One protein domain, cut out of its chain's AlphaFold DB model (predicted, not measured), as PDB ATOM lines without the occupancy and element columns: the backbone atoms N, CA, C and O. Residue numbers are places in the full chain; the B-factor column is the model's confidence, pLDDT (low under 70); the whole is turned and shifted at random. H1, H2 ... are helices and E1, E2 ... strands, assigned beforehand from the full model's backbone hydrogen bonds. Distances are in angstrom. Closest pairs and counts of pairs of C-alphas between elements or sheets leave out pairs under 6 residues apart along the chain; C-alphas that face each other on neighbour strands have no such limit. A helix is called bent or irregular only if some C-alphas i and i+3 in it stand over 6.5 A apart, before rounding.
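What this domain is: This is residues 12 to 115 of the 436 residues of the protein "YceG_bac domain-containing protein" of Lachnospiraceae bacterium (UniProt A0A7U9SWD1). Helices H2 and H3 form a helical hairpin through the middle of a flat body, with H1 packed on H2 at one side and H4 packed on both H2 and H3 at the other. A two-stranded ribbon, E1 beside E2, starts near the last residue of H3 and slants away past H4, while residues 47 to 52, between H2 and H3, stick out. The printed part has 104 residues, with four named helices and two named strands in the order H1, H2, H3, E1, H4, E2; the class is mostly helix. The sheet is E1 beside E2, parallel. The whole is compact, with a radius of gyration of the C-alphas of 13.7 A and spans of 40 by 35 by 18 A.

Where its parts are: H1, residues 12 to 19, begins at C-alpha 12 at (0.477, 41.479, 12.969) and is 10.7 A long. H2, residues 28 to 46, measures 26.9 A from first to last C-alpha. H3, residues 53 to 74, measures 29.9 A and ends at C-alpha 74 at (-26.013, 36.151, 5.260); it is irregular, with C-alphas 69 and 72 standing 7.1 A apart, and has a kink of 32 degrees near residue 68. E1, residues 84 to 89, is 16.7 A long. H4, residues 95 to 104, is 14.3 A long. E2, residues 109 to 114, is 15.8 A long and ends at C-alpha 114 at (-32.159, 53.341, 8.243).

How they stand to each other: H2 is the hub, touching the three other helices. With its residues 35 to 39 alone it touches H1, a helical hairpin at a steep tilt of 43 degrees, opposite ways; the closest C-alphas, of Gln 19 and Val 35, are 6.0 A apart. H2 and H3 touch as a second helical hairpin, closest at the C-alphas of Ile 42 and Ala 60, 6.7 A, at a shallow tilt of 32 degrees, only just short of steep. H4 touches H3 at a steep tilt of 49 degrees, the same way, with the C-alphas of Leu 63 and Phe 100 closest at 6.2 A. H4 also touches H2, where the C-alphas of Ala 37 and Tyr 103 are closest at 6.1 A. E1, H4 and E2 form a strand-helix-strand unit, two parallel neighbour strands with a helix between, and its crossover is right-handed. Across E1 and E2, N 86 and O 110 are 2.8 A apart and N 112 and O 86 are 2.9 A apart, within hydrogen-bond range. H1 and H4 are apart. In H1, H2 and H4 every O i to N i+4 pair is within hydrogen-bond range; in H3, 16 of 18 are.

The domain as a whole: The two farthest C-alphas, of Gly 50 and Asn 77, are 41.6 A apart. The printed part has no cut, and no link is long. The mean pLDDT of the printed part is 89.3, and no printed residue is under 70.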
ATOM      1  N   ASP A  12       0.366  42.496  14.019       90.69
ATOM      2  CA  ASP A  12       0.477  41.479  12.969       90.69
ATOM      3  C   ASP A  12       0.294  40.070  13.535       90.69
ATOM      4  O   ASP A  12      -0.484  39.273  13.007       90.69
ATOM      5  N   GLN A  13       0.931  39.784  14.675       91.69
ATOM      6  CA  GLN A  13       0.766  38.522  15.395       91.69
ATOM      7  C   GLN A  13      -0.691  38.316  15.836       91.69
ATOM      8  O   GLN A  13      -1.221  37.210  15.721       91.69
ATOM      9  N   MET A  14      -1.342  39.378  16.324       93.25
ATOM     10  CA  MET A  14      -2.746  39.334  16.733       93.25
ATOM     11  C   MET A  14      -3.669  39.036  15.550       93.25
ATOM     12  O   MET A  14      -4.540  38.176  15.659       93.25
ATOM     13  N   LEU A  15      -3.494  39.730  14.422       92.38
ATOM     14  CA  LEU A  15      -4.317  39.533  13.231       92.38
ATOM     15  C   LEU A  15      -4.154  38.119  12.671       92.38
ATOM     16  O   LEU A  15      -5.163  37.457  12.435       92.38
ATOM     17  N   LEU A  16      -2.917  37.635  12.526       91.06
ATOM     18  CA  LEU A  16      -2.636  36.298  11.998       91.06
ATOM     19  C   LEU A  16      -3.309  35.187  12.820       91.06
ATOM     20  O   LEU A  16      -3.937  34.300  12.241       91.06
ATOM     21  N   ASP A  17      -3.237  35.241  14.157       92.56
ATOM     22  CA  ASP A  17      -3.891  34.234  15.010       92.56
ATOM     23  C   ASP A  17      -5.422  34.373  14.985       92.56
ATOM     24  O   ASP A  17      -6.154  33.386  14.861       92.56
ATOM     25  N   LEU A  18      -5.944  35.605  15.043       93.00
ATOM     26  CA  LEU A  18      -7.387  35.842  15.102       93.00
ATOM     27  C   LEU A  18      -8.116  35.464  13.807       93.00
ATOM     28  O   LEU A  18      -9.239  34.958  13.888       93.00
ATOM     29  N   GLN A  19      -7.491  35.634  12.639       91.81
ATOM     30  CA  GLN A  19      -8.060  35.244  11.341       91.81
ATOM     31  C   GLN A  19      -8.402  33.747  11.268       91.81
ATOM     32  O   GLN A  19      -9.343  33.364  10.570       91.81
ATOM     33  N   ALA A  20      -7.720  32.894  12.042       89.69
ATOM     34  CA  ALA A  20      -8.037  31.469  12.130       89.69
ATOM     35  C   ALA A  20      -9.444  31.191  12.700       89.69
ATOM     36  O   ALA A  20      -9.976  30.094  12.515       89.69
ATOM     37  N   ASN A  21     -10.081  32.169  13.353       91.50
ATOM     38  CA  ASN A  21     -11.464  32.058  13.825       91.50
ATOM     39  C   ASN A  21     -12.506  32.230  12.706       91.50
ATOM     40  O   ASN A  21     -13.663  31.850  12.902       91.50
ATOM     41  N   ILE A  22     -12.121  32.775  11.547       90.31
ATOM     42  CA  ILE A  22     -13.011  32.973  10.397       90.31
ATOM     43  C   ILE A  22     -12.934  31.727   9.512       90.31
ATOM     44  O   ILE A  22     -12.021  31.547   8.701       90.31
ATOM     45  N   GLN A  23     -13.907  30.838   9.704       84.69
ATOM     46  CA  GLN A  23     -14.015  29.579   8.977       84.69
ATOM     47  C   GLN A  23     -15.251  29.595   8.085       84.69
ATOM     48  O   GLN A  23     -16.364  29.805   8.562       84.69
ATOM     49  N   TYR A  24     -15.043  29.323   6.799       83.31
ATOM     50  CA  TYR A  24     -16.127  29.111   5.847       83.31
ATOM     51  C   TYR A  24     -15.785  27.961   4.887       83.31
ATOM     52  O   TYR A  24     -15.272  28.198   3.792       83.31
ATOM     53  N   PRO A  25     -16.007  26.697   5.299       75.94
ATOM     54  CA  PRO A  25     -15.584  25.527   4.526       75.94
ATOM     55  C   PRO A  25     -16.221  25.443   3.136       75.94
ATOM     56  O   PRO A  25     -15.588  24.949   2.208       75.94
ATOM     57  N   ALA A  26     -17.442  25.963   2.983       79.81
ATOM     58  CA  ALA A  26     -18.194  25.915   1.733       79.81
ATOM     59  C   ALA A  26     -17.552  26.728   0.590       79.81
ATOM     60  O   ALA A  26     -17.827  26.454  -0.575       79.81
ATOM     61  N   SER A  27     -16.694  27.716   0.886       83.88
ATOM     62  CA  SER A  27     -15.998  28.503  -0.142       83.88
ATOM     63  C   SER A  27     -14.717  29.145   0.392       83.88
ATOM     64  O   SER A  27     -14.757  30.091   1.181       83.88
ATOM     65  N   GLN A  28     -13.561  28.688  -0.106       86.81
ATOM     66  CA  GLN A  28     -12.262  29.294   0.223       86.81
ATOM     67  C   GLN A  28     -12.127  30.719  -0.328       86.81
ATOM     68  O   GLN A  28     -11.484  31.557   0.299       86.81
ATOM     69  N   LYS A  29     -12.770  31.019  -1.465       87.62
ATOM     70  CA  LYS A  29     -12.789  32.378  -2.029       87.62
ATOM     71  C   LYS A  29     -13.524  33.347  -1.104       87.62
ATOM     72  O   LYS A  29     -12.980  34.395  -0.773       87.62
ATOM     73  N   LEU A  30     -14.718  32.969  -0.637       87.69
ATOM     74  CA  LEU A  30     -15.483  33.796   0.299       87.69
ATOM     75  C   LEU A  30     -14.738  33.935   1.630       87.69
ATOM     76  O   LEU A  30     -14.614  35.042   2.142       87.69
ATOM     77  N   ARG A  31     -14.140  32.849   2.142       90.81
ATOM     78  CA  ARG A  31     -13.261  32.916   3.318       90.81
ATOM     79  C   ARG A  31     -12.135  33.937   3.138       90.81
ATOM     80  O   ARG A  31     -11.889  34.713   4.054       90.81
ATOM     81  N   GLY A  32     -11.483  33.958   1.975       91.25
ATOM     82  CA  GLY A  32     -10.438  34.933   1.655       91.25
ATOM     83  C   GLY A  32     -10.924  36.381   1.757       91.25
ATOM     84  O   GLY A  32     -10.259  37.198   2.389       91.25
ATOM     85  N   LEU A  33     -12.110  36.683   1.219       91.62
ATOM     86  CA  LEU A  33     -12.727  38.014   1.319       91.62
ATOM     87  C   LEU A  33     -13.047  38.392   2.771       91.62
ATOM     88  O   LEU A  33     -12.697  39.480   3.220       91.62
ATOM     89  N   LEU A  34     -13.648  37.470   3.525       93.06
ATOM     90  CA  LEU A  34     -14.017  37.675   4.927       93.06
ATOM     91  C   LEU A  34     -12.795  37.944   5.816       93.06
ATOM     92  O   LEU A  34     -12.853  38.789   6.708       93.06
ATOM     93  N   VAL A  35     -11.701  37.214   5.583       95.06
ATOM     94  CA  VAL A  35     -10.426  37.365   6.300       95.06
ATOM     95  C   VAL A  35      -9.748  38.684   5.936       95.06
ATOM     96  O   VAL A  35      -9.285  39.393   6.831       95.06
ATOM     97  N   LYS A  36      -9.730  39.034   4.645       94.94
ATOM     98  CA  LYS A  36      -9.169  40.296   4.153       94.94
ATOM     99  C   LYS A  36      -9.892  41.501   4.763       94.94
ATOM    100  O   LYS A  36      -9.238  42.333   5.382       94.94
ATOM    101  N   ALA A  37     -11.224  41.536   4.688       94.94
ATOM    102  CA  ALA A  37     -12.029  42.616   5.257       94.94
ATOM    103  C   ALA A  37     -11.833  42.754   6.778       94.94
ATOM    104  O   ALA A  37     -11.787  43.862   7.308       94.94
ATOM    105  N   PHE A  38     -11.672  41.635   7.494       96.56
ATOM    106  CA  PHE A  38     -11.404  41.657   8.934       96.56
ATOM    107  C   PHE A  38     -10.051  42.305   9.243       96.56
ATOM    108  O   PHE A  38      -9.963  43.143  10.139       96.56
ATOM    109  N   ALA A  39      -9.006  41.932   8.500       94.62
ATOM    110  CA  ALA A  39      -7.682  42.516   8.664       94.62
ATOM    111  C   ALA A  39      -7.700  44.021   8.376       94.62
ATOM    112  O   ALA A  39      -7.235  44.800   9.201       94.62
ATOM    113  N   GLU A  40      -8.304  44.427   7.258       94.31
ATOM    114  CA  GLU A  40      -8.387  45.830   6.838       94.31
ATOM    115  C   GLU A  40      -9.052  46.712   7.897       94.31
ATOM    116  O   GLU A  40      -8.460  47.699   8.333       94.31
ATOM    117  N   VAL A  41     -10.236  46.325   8.381       94.12
ATOM    118  CA  VAL A  41     -10.992  47.130   9.350       94.12
ATOM    119  C   VAL A  41     -10.265  47.239  10.696       94.12
ATOM    120  O   VAL A  41     -10.207  48.320  11.277       94.12
ATOM    121  N   ILE A  42      -9.662  46.155  11.195       94.50
ATOM    122  CA  ILE A  42      -8.911  46.196  12.463       94.50
ATOM    123  C   ILE A  42      -7.605  46.987  12.316       94.50
ATOM    124  O   ILE A  42      -7.204  47.696  13.244       94.50
ATOM    125  N   THR A  43      -6.945  46.916  11.159       93.31
ATOM    126  CA  THR A  43      -5.778  47.754  10.874       93.31
ATOM    127  C   THR A  43      -6.163  49.231  10.789       93.31
ATOM    128  O   THR A  43      -5.439  50.066  11.327       93.31
ATOM    129  N   GLU A  44      -7.299  49.583  10.186       91.19
ATOM    130  CA  GLU A  44      -7.812  50.959  10.205       91.19
ATOM    131  C   GLU A  44      -8.087  51.450  11.634       91.19
ATOM    132  O   GLU A  44      -7.628  52.530  12.000       91.19
ATOM    133  N   GLU A  45      -8.734  50.639  12.476       89.75
ATOM    134  CA  GLU A  45      -8.978  50.965  13.893       89.75
ATOM    135  C   GLU A  45      -7.694  51.180  14.703       89.75
ATOM    136  O   GLU A  45      -7.669  51.965  15.650       89.75
ATOM    137  N   SER A  46      -6.611  50.486  14.348       90.44
ATOM    138  CA  SER A  46      -5.320  50.641  15.033       90.44
ATOM    139  C   SER A  46      -4.673  52.013  14.811       90.44
ATOM    140  O   SER A  46      -3.822  52.415  15.603       90.44
ATOM    141  N   LYS A  47      -5.082  52.736  13.759       88.38
ATOM    142  CA  LYS A  47      -4.573  54.072  13.421       88.38
ATOM    143  C   LYS A  47      -5.242  55.185  14.232       88.38
ATOM    144  O   LYS A  47      -4.773  56.321  14.180       88.38
ATOM    145  N   GLU A  48      -6.316  54.894  14.970       83.88
ATOM    146  CA  GLU A  48      -6.941  55.883  15.849       83.88
ATOM    147  C   GLU A  48      -5.979  56.308  16.983       83.88
ATOM    148  O   GLU A  48      -5.376  55.451  17.647       83.88
ATOM    149  N   PRO A  49      -5.838  57.619  17.266       77.62
ATOM    150  CA  PRO A  49      -4.925  58.107  18.296       77.62
ATOM    151  C   PRO A  49      -5.226  57.510  19.679       77.62
ATOM    152  O   PRO A  49      -6.342  57.598  20.187       77.62
ATOM    153  N   GLY A  50      -4.211  56.932  20.327       75.50
ATOM    154  CA  GLY A  50      -4.310  56.446  21.710       75.50
ATOM    155  C   GLY A  50      -4.943  55.059  21.895       75.50
ATOM    156  O   GLY A  50      -5.192  54.650  23.037       75.50
ATOM    157  N   VAL A  51      -5.187  54.294  20.823       82.69
ATOM    158  CA  VAL A  51      -5.684  52.912  20.931       82.69
ATOM    159  C   VAL A  51      -4.577  51.959  21.396       82.69
ATOM    160  O   VAL A  51      -3.566  51.756  20.735       82.69
ATOM    161  N   LYS A  52      -4.787  51.321  22.556       88.50
ATOM    162  CA  LYS A  52      -3.909  50.258  23.080       88.50
ATOM    163  C   LYS A  52      -4.234  48.904  22.443       88.50
ATOM    164  O   LYS A  52      -5.411  48.590  22.247       88.50
ATOM    165  N   LEU A  53      -3.223  48.046  22.270       88.56
ATOM    166  CA  LEU A  53      -3.365  46.696  21.694       88.56
ATOM    167  C   LEU A  53      -4.453  45.852  22.389       88.56
ATOM    168  O   LEU A  53      -5.270  45.232  21.720       88.56
ATOM    169  N   ASN A  54      -4.551  45.902  23.722       87.25
ATOM    170  CA  ASN A  54      -5.591  45.176  24.469       87.25
ATOM    171  C   ASN A  54      -7.020  45.652  24.150       87.25
ATOM    172  O   ASN A  54      -7.958  44.856  24.133       87.25
ATOM    173  N   ARG A  55      -7.208  46.953  23.892       87.75
ATOM    174  CA  ARG A  55      -8.517  47.506  23.514       87.75
ATOM    175  C   ARG A  55      -8.884  47.085  22.093       87.75
ATOM    176  O   ARG A  55     -10.032  46.717  21.852       87.75
ATOM    177  N   LEU A  56      -7.901  47.086  21.194       91.06
ATOM    178  CA  LEU A  56      -8.055  46.606  19.825       91.06
ATOM    179  C   LEU A  56      -8.377  45.107  19.783       91.06
ATOM    180  O   LEU A  56      -9.292  44.701  19.075       91.06
ATOM    181  N   LEU A  57      -7.713  44.302  20.619       91.06
ATOM    182  CA  LEU A  57      -8.017  42.884  20.791       91.06
ATOM    183  C   LEU A  57      -9.477  42.666  21.203       91.06
ATOM    184  O   LEU A  57     -10.157  41.807  20.647       91.06
ATOM    185  N   ASN A  58      -9.988  43.455  22.153       90.44
ATOM    186  CA  ASN A  58     -11.387  43.353  22.563       90.44
ATOM    187  C   ASN A  58     -12.345  43.699  21.413       90.44
ATOM    188  O   ASN A  58     -13.265  42.920  21.163       90.44
ATOM    189  N   LYS A  59     -12.105  44.797  20.677       91.31
ATOM    190  CA  LYS A  59     -12.880  45.160  19.472       91.31
ATOM    191  C   LYS A  59     -12.862  44.029  18.431       91.31
ATOM    192  O   LYS A  59     -13.912  43.623  17.939       91.31
ATOM    193  N   ALA A  60     -11.689  43.453  18.165       93.44
ATOM    194  CA  ALA A  60     -11.516  42.347  17.225       93.44
ATOM    195  C   ALA A  60     -12.284  41.083  17.650       93.44
ATOM    196  O   ALA A  60     -12.924  40.434  16.826       93.44
ATOM    197  N   VAL A  61     -12.282  40.750  18.945       93.12
ATOM    198  CA  VAL A  61     -13.054  39.617  19.479       93.12
ATOM    199  C   VAL A  61     -14.562  39.869  19.378       93.12
ATOM    200  O   VAL A  61     -15.291  38.950  19.000       93.12
ATOM    201  N   TYR A  62     -15.042  41.087  19.667       92.38
ATOM    202  CA  TYR A  62     -16.451  41.453  19.468       92.38
ATOM    203  C   TYR A  62     -16.869  41.297  18.005       92.38
ATOM    204  O   TYR A  62     -17.882  40.650  17.725       92.38
ATOM    205  N   LEU A  63     -16.046  41.799  17.082       94.56
ATOM    206  CA  LEU A  63     -16.278  41.668  15.650       94.56
ATOM    207  C   LEU A  63     -16.363  40.190  15.229       94.56
ATOM    208  O   LEU A  63     -17.331  39.791  14.588       94.56
ATOM    209  N   LEU A  64     -15.425  39.342  15.666       94.31
ATOM    210  CA  LEU A  64     -15.448  37.900  15.378       94.31
ATOM    211  C   LEU A  64     -16.702  37.194  15.913       94.31
ATOM    212  O   LEU A  64     -17.242  36.303  15.249       94.31
ATOM    213  N   CYS A  65     -17.181  37.579  17.099       93.25
ATOM    214  CA  CYS A  65     -18.421  37.043  17.659       93.25
ATOM    215  C   CYS A  65     -19.624  37.345  16.755       93.25
ATOM    216  O   CYS A  65     -20.447  36.459  16.525       93.25
ATOM    217  N   TRP A  66     -19.724  38.566  16.226       93.00
ATOM    218  CA  TRP A  66     -20.821  38.951  15.339       93.00
ATOM    219  C   TRP A  66     -20.687  38.376  13.936       93.00
ATOM    220  O   TRP A  66     -21.679  37.871  13.413       93.00
ATOM    221  N   ILE A  67     -19.473  38.320  13.383       92.12
ATOM    222  CA  ILE A  67     -19.193  37.591  12.138       92.12
ATOM    223  C   ILE A  67     -19.751  36.174  12.258       92.12
ATOM    224  O   ILE A  67     -20.614  35.770  11.487       92.12
ATOM    225  N   LYS A  68     -19.356  35.427  13.292       89.75
ATOM    226  CA  LYS A  68     -19.807  34.042  13.454       89.75
ATOM    227  C   LYS A  68     -21.315  33.924  13.740       89.75
ATOM    228  O   LYS A  68     -21.882  32.860  13.507       89.75
ATOM    229  N   ARG A  69     -21.968  34.981  14.238       90.69
ATOM    230  CA  ARG A  69     -23.418  35.007  14.490       90.69
ATOM    231  C   ARG A  69     -24.228  35.170  13.205       90.69
ATOM    232  O   ARG A  69     -25.208  34.454  13.035       90.69
ATOM    233  N   TYR A  70     -23.824  36.089  12.331       89.75
ATOM    234  CA  TYR A  70     -24.631  36.501  11.175       89.75
ATOM    235  C   TYR A  70     -24.209  35.850   9.859       89.75
ATOM    236  O   TYR A  70     -25.027  35.697   8.960       89.75
ATOM    237  N   LEU A  71     -22.957  35.406   9.743       85.69
ATOM    238  CA  LEU A  71     -22.399  34.916   8.482       85.69
ATOM    239  C   LEU A  71     -23.138  33.693   7.926       85.69
ATOM    240  O   LEU A  71     -23.332  33.600   6.719       85.69
ATOM    241  N   GLY A  72     -23.606  32.791   8.794       84.06
ATOM    242  CA  GLY A  72     -24.395  31.632   8.367       84.06
ATOM    243  C   GLY A  72     -25.741  32.007   7.740       84.06
ATOM    244  O   GLY A  72     -26.181  31.318   6.829       84.06
ATOM    245  N   GLN A  73     -26.364  33.099   8.196       87.00
ATOM    246  CA  GLN A  73     -27.625  33.604   7.643       87.00
ATOM    247  C   GLN A  73     -27.384  34.431   6.378       87.00
ATOM    248  O   GLN A  73     -28.096  34.269   5.395       87.00
ATOM    249  N   LEU A  74     -26.346  35.271   6.383       87.12
ATOM    250  CA  LEU A  74     -26.013  36.151   5.260       87.12
ATOM    251  C   LEU A  74     -25.586  35.394   4.001       87.12
ATOM    252  O   LEU A  74     -25.871  35.842   2.897       87.12
ATOM    253  N   PHE A  75     -24.900  34.262   4.162       86.75
ATOM    254  CA  PHE A  75     -24.323  33.515   3.044       86.75
ATOM    255  C   PHE A  75     -24.916  32.112   2.873       86.75
ATOM    256  O   PHE A  75     -24.310  31.255   2.221       86.75
ATOM    257  N   GLN A  76     -26.101  31.858   3.435       81.50
ATOM    258  CA  GLN A  76     -26.789  30.585   3.242       81.50
ATOM    259  C   GLN A  76     -27.016  30.341   1.741       81.50
ATOM    260  O   GLN A  76     -27.675  31.128   1.072       81.50
ATOM    261  N   ASN A  77     -26.462  29.249   1.206       78.44
ATOM    262  CA  ASN A  77     -26.521  28.885  -0.221       78.44
ATOM    263  C   ASN A  77     -25.895  29.895  -1.202       78.44
ATOM    264  O   ASN A  77     -26.172  29.827  -2.399       78.44
ATOM    265  N   TRP A  78     -25.034  30.791  -0.721       80.81
ATOM    266  CA  TRP A  78     -24.409  31.826  -1.542       80.81
ATOM    267  C   TRP A  78     -23.580  31.264  -2.706       80.81
ATOM    268  O   TRP A  78     -22.770  30.345  -2.520       80.81
ATOM    269  N   LYS A  79     -23.724  31.864  -3.894       79.50
ATOM    270  CA  LYS A  79     -22.889  31.606  -5.072       79.50
ATOM    271  C   LYS A  79     -22.348  32.922  -5.611       79.50
ATOM    272  O   LYS A  79     -22.961  33.963  -5.476       79.50
ATOM    273  N   LEU A  80     -21.188  32.886  -6.252       75.56
ATOM    274  CA  LEU A  80     -20.677  34.062  -6.957       75.56
ATOM    275  C   LEU A  80     -21.531  34.261  -8.229       75.56
ATOM    276  O   LEU A  80     -21.683  33.271  -8.953       75.56
ATOM    277  N   PRO A  81     -22.069  35.460  -8.534       79.12
ATOM    278  CA  PRO A  81     -21.765  36.787  -7.982       79.12
ATOM    279  C   PRO A  81     -22.831  37.363  -7.020       79.12
ATOM    280  O   PRO A  81     -22.982  38.580  -6.957       79.12
ATOM    281  N   ASP A  82     -23.580  36.530  -6.300       83.44
ATOM    282  CA  ASP A  82     -24.651  36.984  -5.407       83.44
ATOM    283  C   ASP A  82     -24.119  37.946  -4.330       83.44
ATOM    284  O   ASP A  82     -22.970  37.857  -3.884       83.44
ATOM    285  N   VAL A  83     -24.974  38.854  -3.872       85.75
ATOM    286  CA  VAL A  83     -24.665  39.820  -2.812       85.75
ATOM    287  C   VAL A  83     -25.715  39.655  -1.719       85.75
ATOM    288  O   VAL A  83     -26.913  39.612  -1.999       85.75
ATOM    289  N   GLY A  84     -25.270  39.480  -0.474       86.12
ATOM    290  CA  GLY A  84     -26.172  39.444   0.675       86.12
ATOM    291  C   GLY A  84     -26.748  40.831   0.959       86.12
ATOM    292  O   GLY A  84     -26.196  41.833   0.525       86.12
ATOM    293  N   CYS A  85     -27.823  40.918   1.733       89.00
ATOM    294  CA  CYS A  85     -28.363  42.206   2.166       89.00
ATOM    295  C   CYS A  85     -28.443  42.246   3.690       89.00
ATOM    296  O   CYS A  85     -28.943  41.309   4.318       89.00
ATOM    297  N   PHE A  86     -27.947  43.329   4.283       91.94
ATOM    298  CA  PHE A  86     -28.056  43.603   5.706       91.94
ATOM    299  C   PHE A  86     -28.736  44.955   5.914       91.94
ATOM    300  O   PHE A  86     -28.176  46.005   5.601       91.94
ATOM    301  N   ILE A  87     -29.946  44.926   6.472       90.38
ATOM    302  CA  ILE A  87     -30.708  46.130   6.804       90.38
ATOM    303  C   ILE A  87     -30.630  46.348   8.310       90.38
ATOM    304  O   ILE A  87     -31.030  45.488   9.096       90.38
ATOM    305  N   TYR A  88     -30.131  47.510   8.712       89.38
ATOM    306  CA  TYR A  88     -30.022  47.909  10.105       89.38
ATOM    307  C   TYR A  88     -30.933  49.098  10.401       89.38
ATOM    308  O   TYR A  88     -30.888  50.112   9.709       89.38
ATOM    309  N   MET A  89     -31.749  48.981  11.449       86.56
ATOM    310  CA  MET A  89     -32.741  49.987  11.818       86.56
ATOM    311  C   MET A  89     -32.357  50.688  13.123       86.56
ATOM    312  O   MET A  89     -32.123  50.024  14.130       86.56
ATOM    313  N   GLY A  90     -32.337  52.023  13.118       81.62
ATOM    314  CA  GLY A  90     -32.098  52.866  14.297       81.62
ATOM    315  C   GLY A  90     -30.712  53.513  14.397       81.62
ATOM    316  O   GLY A  90     -30.466  54.205  15.382       81.62
ATOM    317  N   GLY A  91     -29.840  53.329  13.397       86.44
ATOM    318  CA  GLY A  91     -28.482  53.895  13.375       86.44
ATOM    319  C   GLY A  91     -27.527  53.270  14.405       86.44
ATOM    320  O   GLY A  91     -27.948  52.747  15.433       86.44
ATOM    321  N   CYS A  92     -26.218  53.281  14.127       88.81
ATOM    322  CA  CYS A  92     -25.215  52.724  15.044       88.81
ATOM    323  C   CYS A  92     -25.110  53.581  16.308       88.81
ATOM    324  O   CYS A  92     -24.839  54.782  16.228       88.81
ATOM    325  N   ARG A  93     -25.290  52.957  17.471       85.56
ATOM    326  CA  ARG A  93     -25.283  53.601  18.791       85.56
ATOM    327  C   ARG A  93     -23.902  53.614  19.422       85.56
ATOM    328  O   ARG A  93     -23.578  54.535  20.169       85.56
ATOM    329  N   ASP A  94     -23.082  52.612  19.120       88.75
ATOM    330  CA  ASP A  94     -21.733  52.490  19.661       88.75
ATOM    331  C   ASP A  94     -20.678  52.141  18.602       88.75
ATOM    332  O   ASP A  94     -20.969  51.777  17.460       88.75
ATOM    333  N   GLY A  95     -19.412  52.274  18.999       87.62
ATOM    334  CA  GLY A  95     -18.281  52.031  18.108       87.62
ATOM    335  C   GLY A  95     -18.127  50.573  17.666       87.62
ATOM    336  O   GLY A  95     -17.510  50.336  16.634       87.62
ATOM    337  N   ASN A  96     -18.671  49.594  18.397       90.25
ATOM    338  CA  ASN A  96     -18.625  48.194  17.970       90.25
ATOM    339  C   ASN A  96     -19.653  47.943  16.862       90.25
ATOM    340  O   ASN A  96     -19.322  47.289  15.875       90.25
ATOM    341  N   GLU A  97     -20.865  48.494  16.985       92.00
ATOM    342  CA  GLU A  97     -21.885  48.470  15.925       92.00
ATOM    343  C   GLU A  97     -21.356  49.109  14.643       92.00
ATOM    344  O   GLU A  97     -21.414  48.490  13.579       92.00
ATOM    345  N   ALA A  98     -20.747  50.292  14.759       92.50
ATOM    346  CA  ALA A  98     -20.119  50.963  13.628       92.50
ATOM    347  C   ALA A  98     -19.011  50.101  12.992       92.50
ATOM    348  O   ALA A  98     -18.972  49.940  11.772       92.50
ATOM    349  N   LEU A  99     -18.150  49.487  13.812       93.88
ATOM    350  CA  LEU A  99     -17.082  48.594  13.354       93.88
ATOM    351  C   LEU A  99     -17.615  47.421  12.519       93.88
ATOM    352  O   LEU A  99     -17.011  47.025  11.522       93.88
ATOM    353  N   PHE A 100     -18.757  46.867  12.912       95.25
ATOM    354  CA  PHE A 100     -19.377  45.760  12.198       95.25
ATOM    355  C   PHE A 100     -19.999  46.176  10.871       95.25
ATOM    356  O   PHE A 100     -19.805  45.471   9.884       95.25
ATOM    357  N   MET A 101     -20.669  47.331  10.811       95.00
ATOM    358  CA  MET A 101     -21.191  47.848   9.538       95.00
ATOM    359  C   MET A 101     -20.058  48.110   8.541       95.00
ATOM    360  O   MET A 101     -20.166  47.744   7.373       95.00
ATOM    361  N   ARG A 102     -18.924  48.645   9.017       94.56
ATOM    362  CA  ARG A 102     -17.713  48.847   8.201       94.56
ATOM    363  C   ARG A 102     -17.134  47.545   7.665       94.56
ATOM    364  O   ARG A 102     -16.675  47.502   6.524       94.56
ATOM    365  N   TYR A 103     -17.164  46.489   8.474       95.56
ATOM    366  CA  TYR A 103     -16.772  45.151   8.041       95.56
ATOM    367  C   TYR A 103     -17.715  44.594   6.970       95.56
ATOM    368  O   TYR A 103     -17.239  44.113   5.942       95.56
ATOM    369  N   LEU A 104     -19.032  44.683   7.183       94.69
ATOM    370  CA  LEU A 104     -20.023  44.187   6.226       94.69
ATOM    371  C   LEU A 104     -19.922  44.898   4.869       94.69
ATOM    372  O   LEU A 104     -19.984  44.237   3.839       94.69
ATOM    373  N   ALA A 105     -19.657  46.206   4.861       92.75
ATOM    374  CA  ALA A 105     -19.495  46.989   3.633       92.75
ATOM    375  C   ALA A 105     -18.255  46.611   2.788       92.75
ATOM    376  O   ALA A 105     -18.133  47.049   1.647       92.75
ATOM    377  N   ARG A 106     -17.312  45.822   3.331       93.38
ATOM    378  CA  ARG A 106     -16.083  45.370   2.640       93.38
ATOM    379  C   ARG A 106     -16.153  43.914   2.163       93.38
ATOM    380  O   ARG A 106     -15.174  43.383   1.638       93.38
ATOM    381  N   ILE A 107     -17.290  43.254   2.355       92.81
ATOM    382  CA  ILE A 107     -17.558  41.893   1.872       92.81
ATOM    383  C   ILE A 107     -18.739  41.930   0.886       92.81
ATOM    384  O   ILE A 107     -19.321  42.995   0.703       92.81
ATOM    385  N   PRO A 108     -19.105  40.816   0.219       91.88
ATOM    386  CA  PRO A 108     -20.237  40.773  -0.720       91.88
ATOM    387  C   PRO A 108     -21.612  40.905  -0.032       91.88
ATOM    388  O   PRO A 108     -22.435  39.990  -0.096       91.88
ATOM    389  N   VAL A 109     -21.846  42.014   0.673       92.75
ATOM    390  CA  VAL A 109     -23.083  42.351   1.381       92.75
ATOM    391  C   VAL A 109     -23.395  43.833   1.186       92.75
ATOM    392  O   VAL A 109     -22.594  44.691   1.552       92.75
ATOM    393  N   ASP A 110     -24.593  44.126   0.692       91.81
ATOM    394  CA  ASP A 110     -25.147  45.475   0.680       91.81
ATOM    395  C   ASP A 110     -25.643  45.831   2.081       91.81
ATOM    396  O   ASP A 110     -26.432  45.098   2.688       91.81
ATOM    397  N   VAL A 111     -25.181  46.966   2.605       93.69
ATOM    398  CA  VAL A 111     -25.532  47.446   3.945       93.69
ATOM    399  C   VAL A 111     -26.416  48.678   3.820       93.69
ATOM    400  O   VAL A 111     -25.970  49.722   3.349       93.69
ATOM    401  N   LEU A 112     -27.659  48.574   4.288       93.06
ATOM    402  CA  LEU A 112     -28.589  49.696   4.377       93.06
ATOM    403  C   LEU A 112     -28.832  50.036   5.845       93.06
ATOM    404  O   LEU A 112     -29.345  49.214   6.604       93.06
ATOM    405  N   ILE A 113     -28.501  51.263   6.239       91.06
ATOM    406  CA  ILE A 113     -28.771  51.766   7.586       91.06
ATOM    407  C   ILE A 113     -29.892  52.786   7.498       91.06
ATOM    408  O   ILE A 113     -29.749  53.848   6.897       91.06
ATOM    409  N   LEU A 114     -31.009  52.466   8.132       88.94
ATOM    410  CA  LEU A 114     -32.159  53.341   8.243       88.94
ATOM    411  C   LEU A 114     -32.125  53.992   9.624       88.94
ATOM    412  O   LEU A 114     -32.297  53.325  10.646       88.94
ATOM    413  N   CYS A 115     -31.892  55.301   9.662       86.69
ATOM    414  CA  CYS A 115     -31.901  56.102  10.886       86.69
ATOM    415  C   CYS A 115     -33.102  57.061  10.861       86.69
ATOM    416  O   CYS A 115     -32.929  58.257  10.645       86.69
TER     417      CYS A 115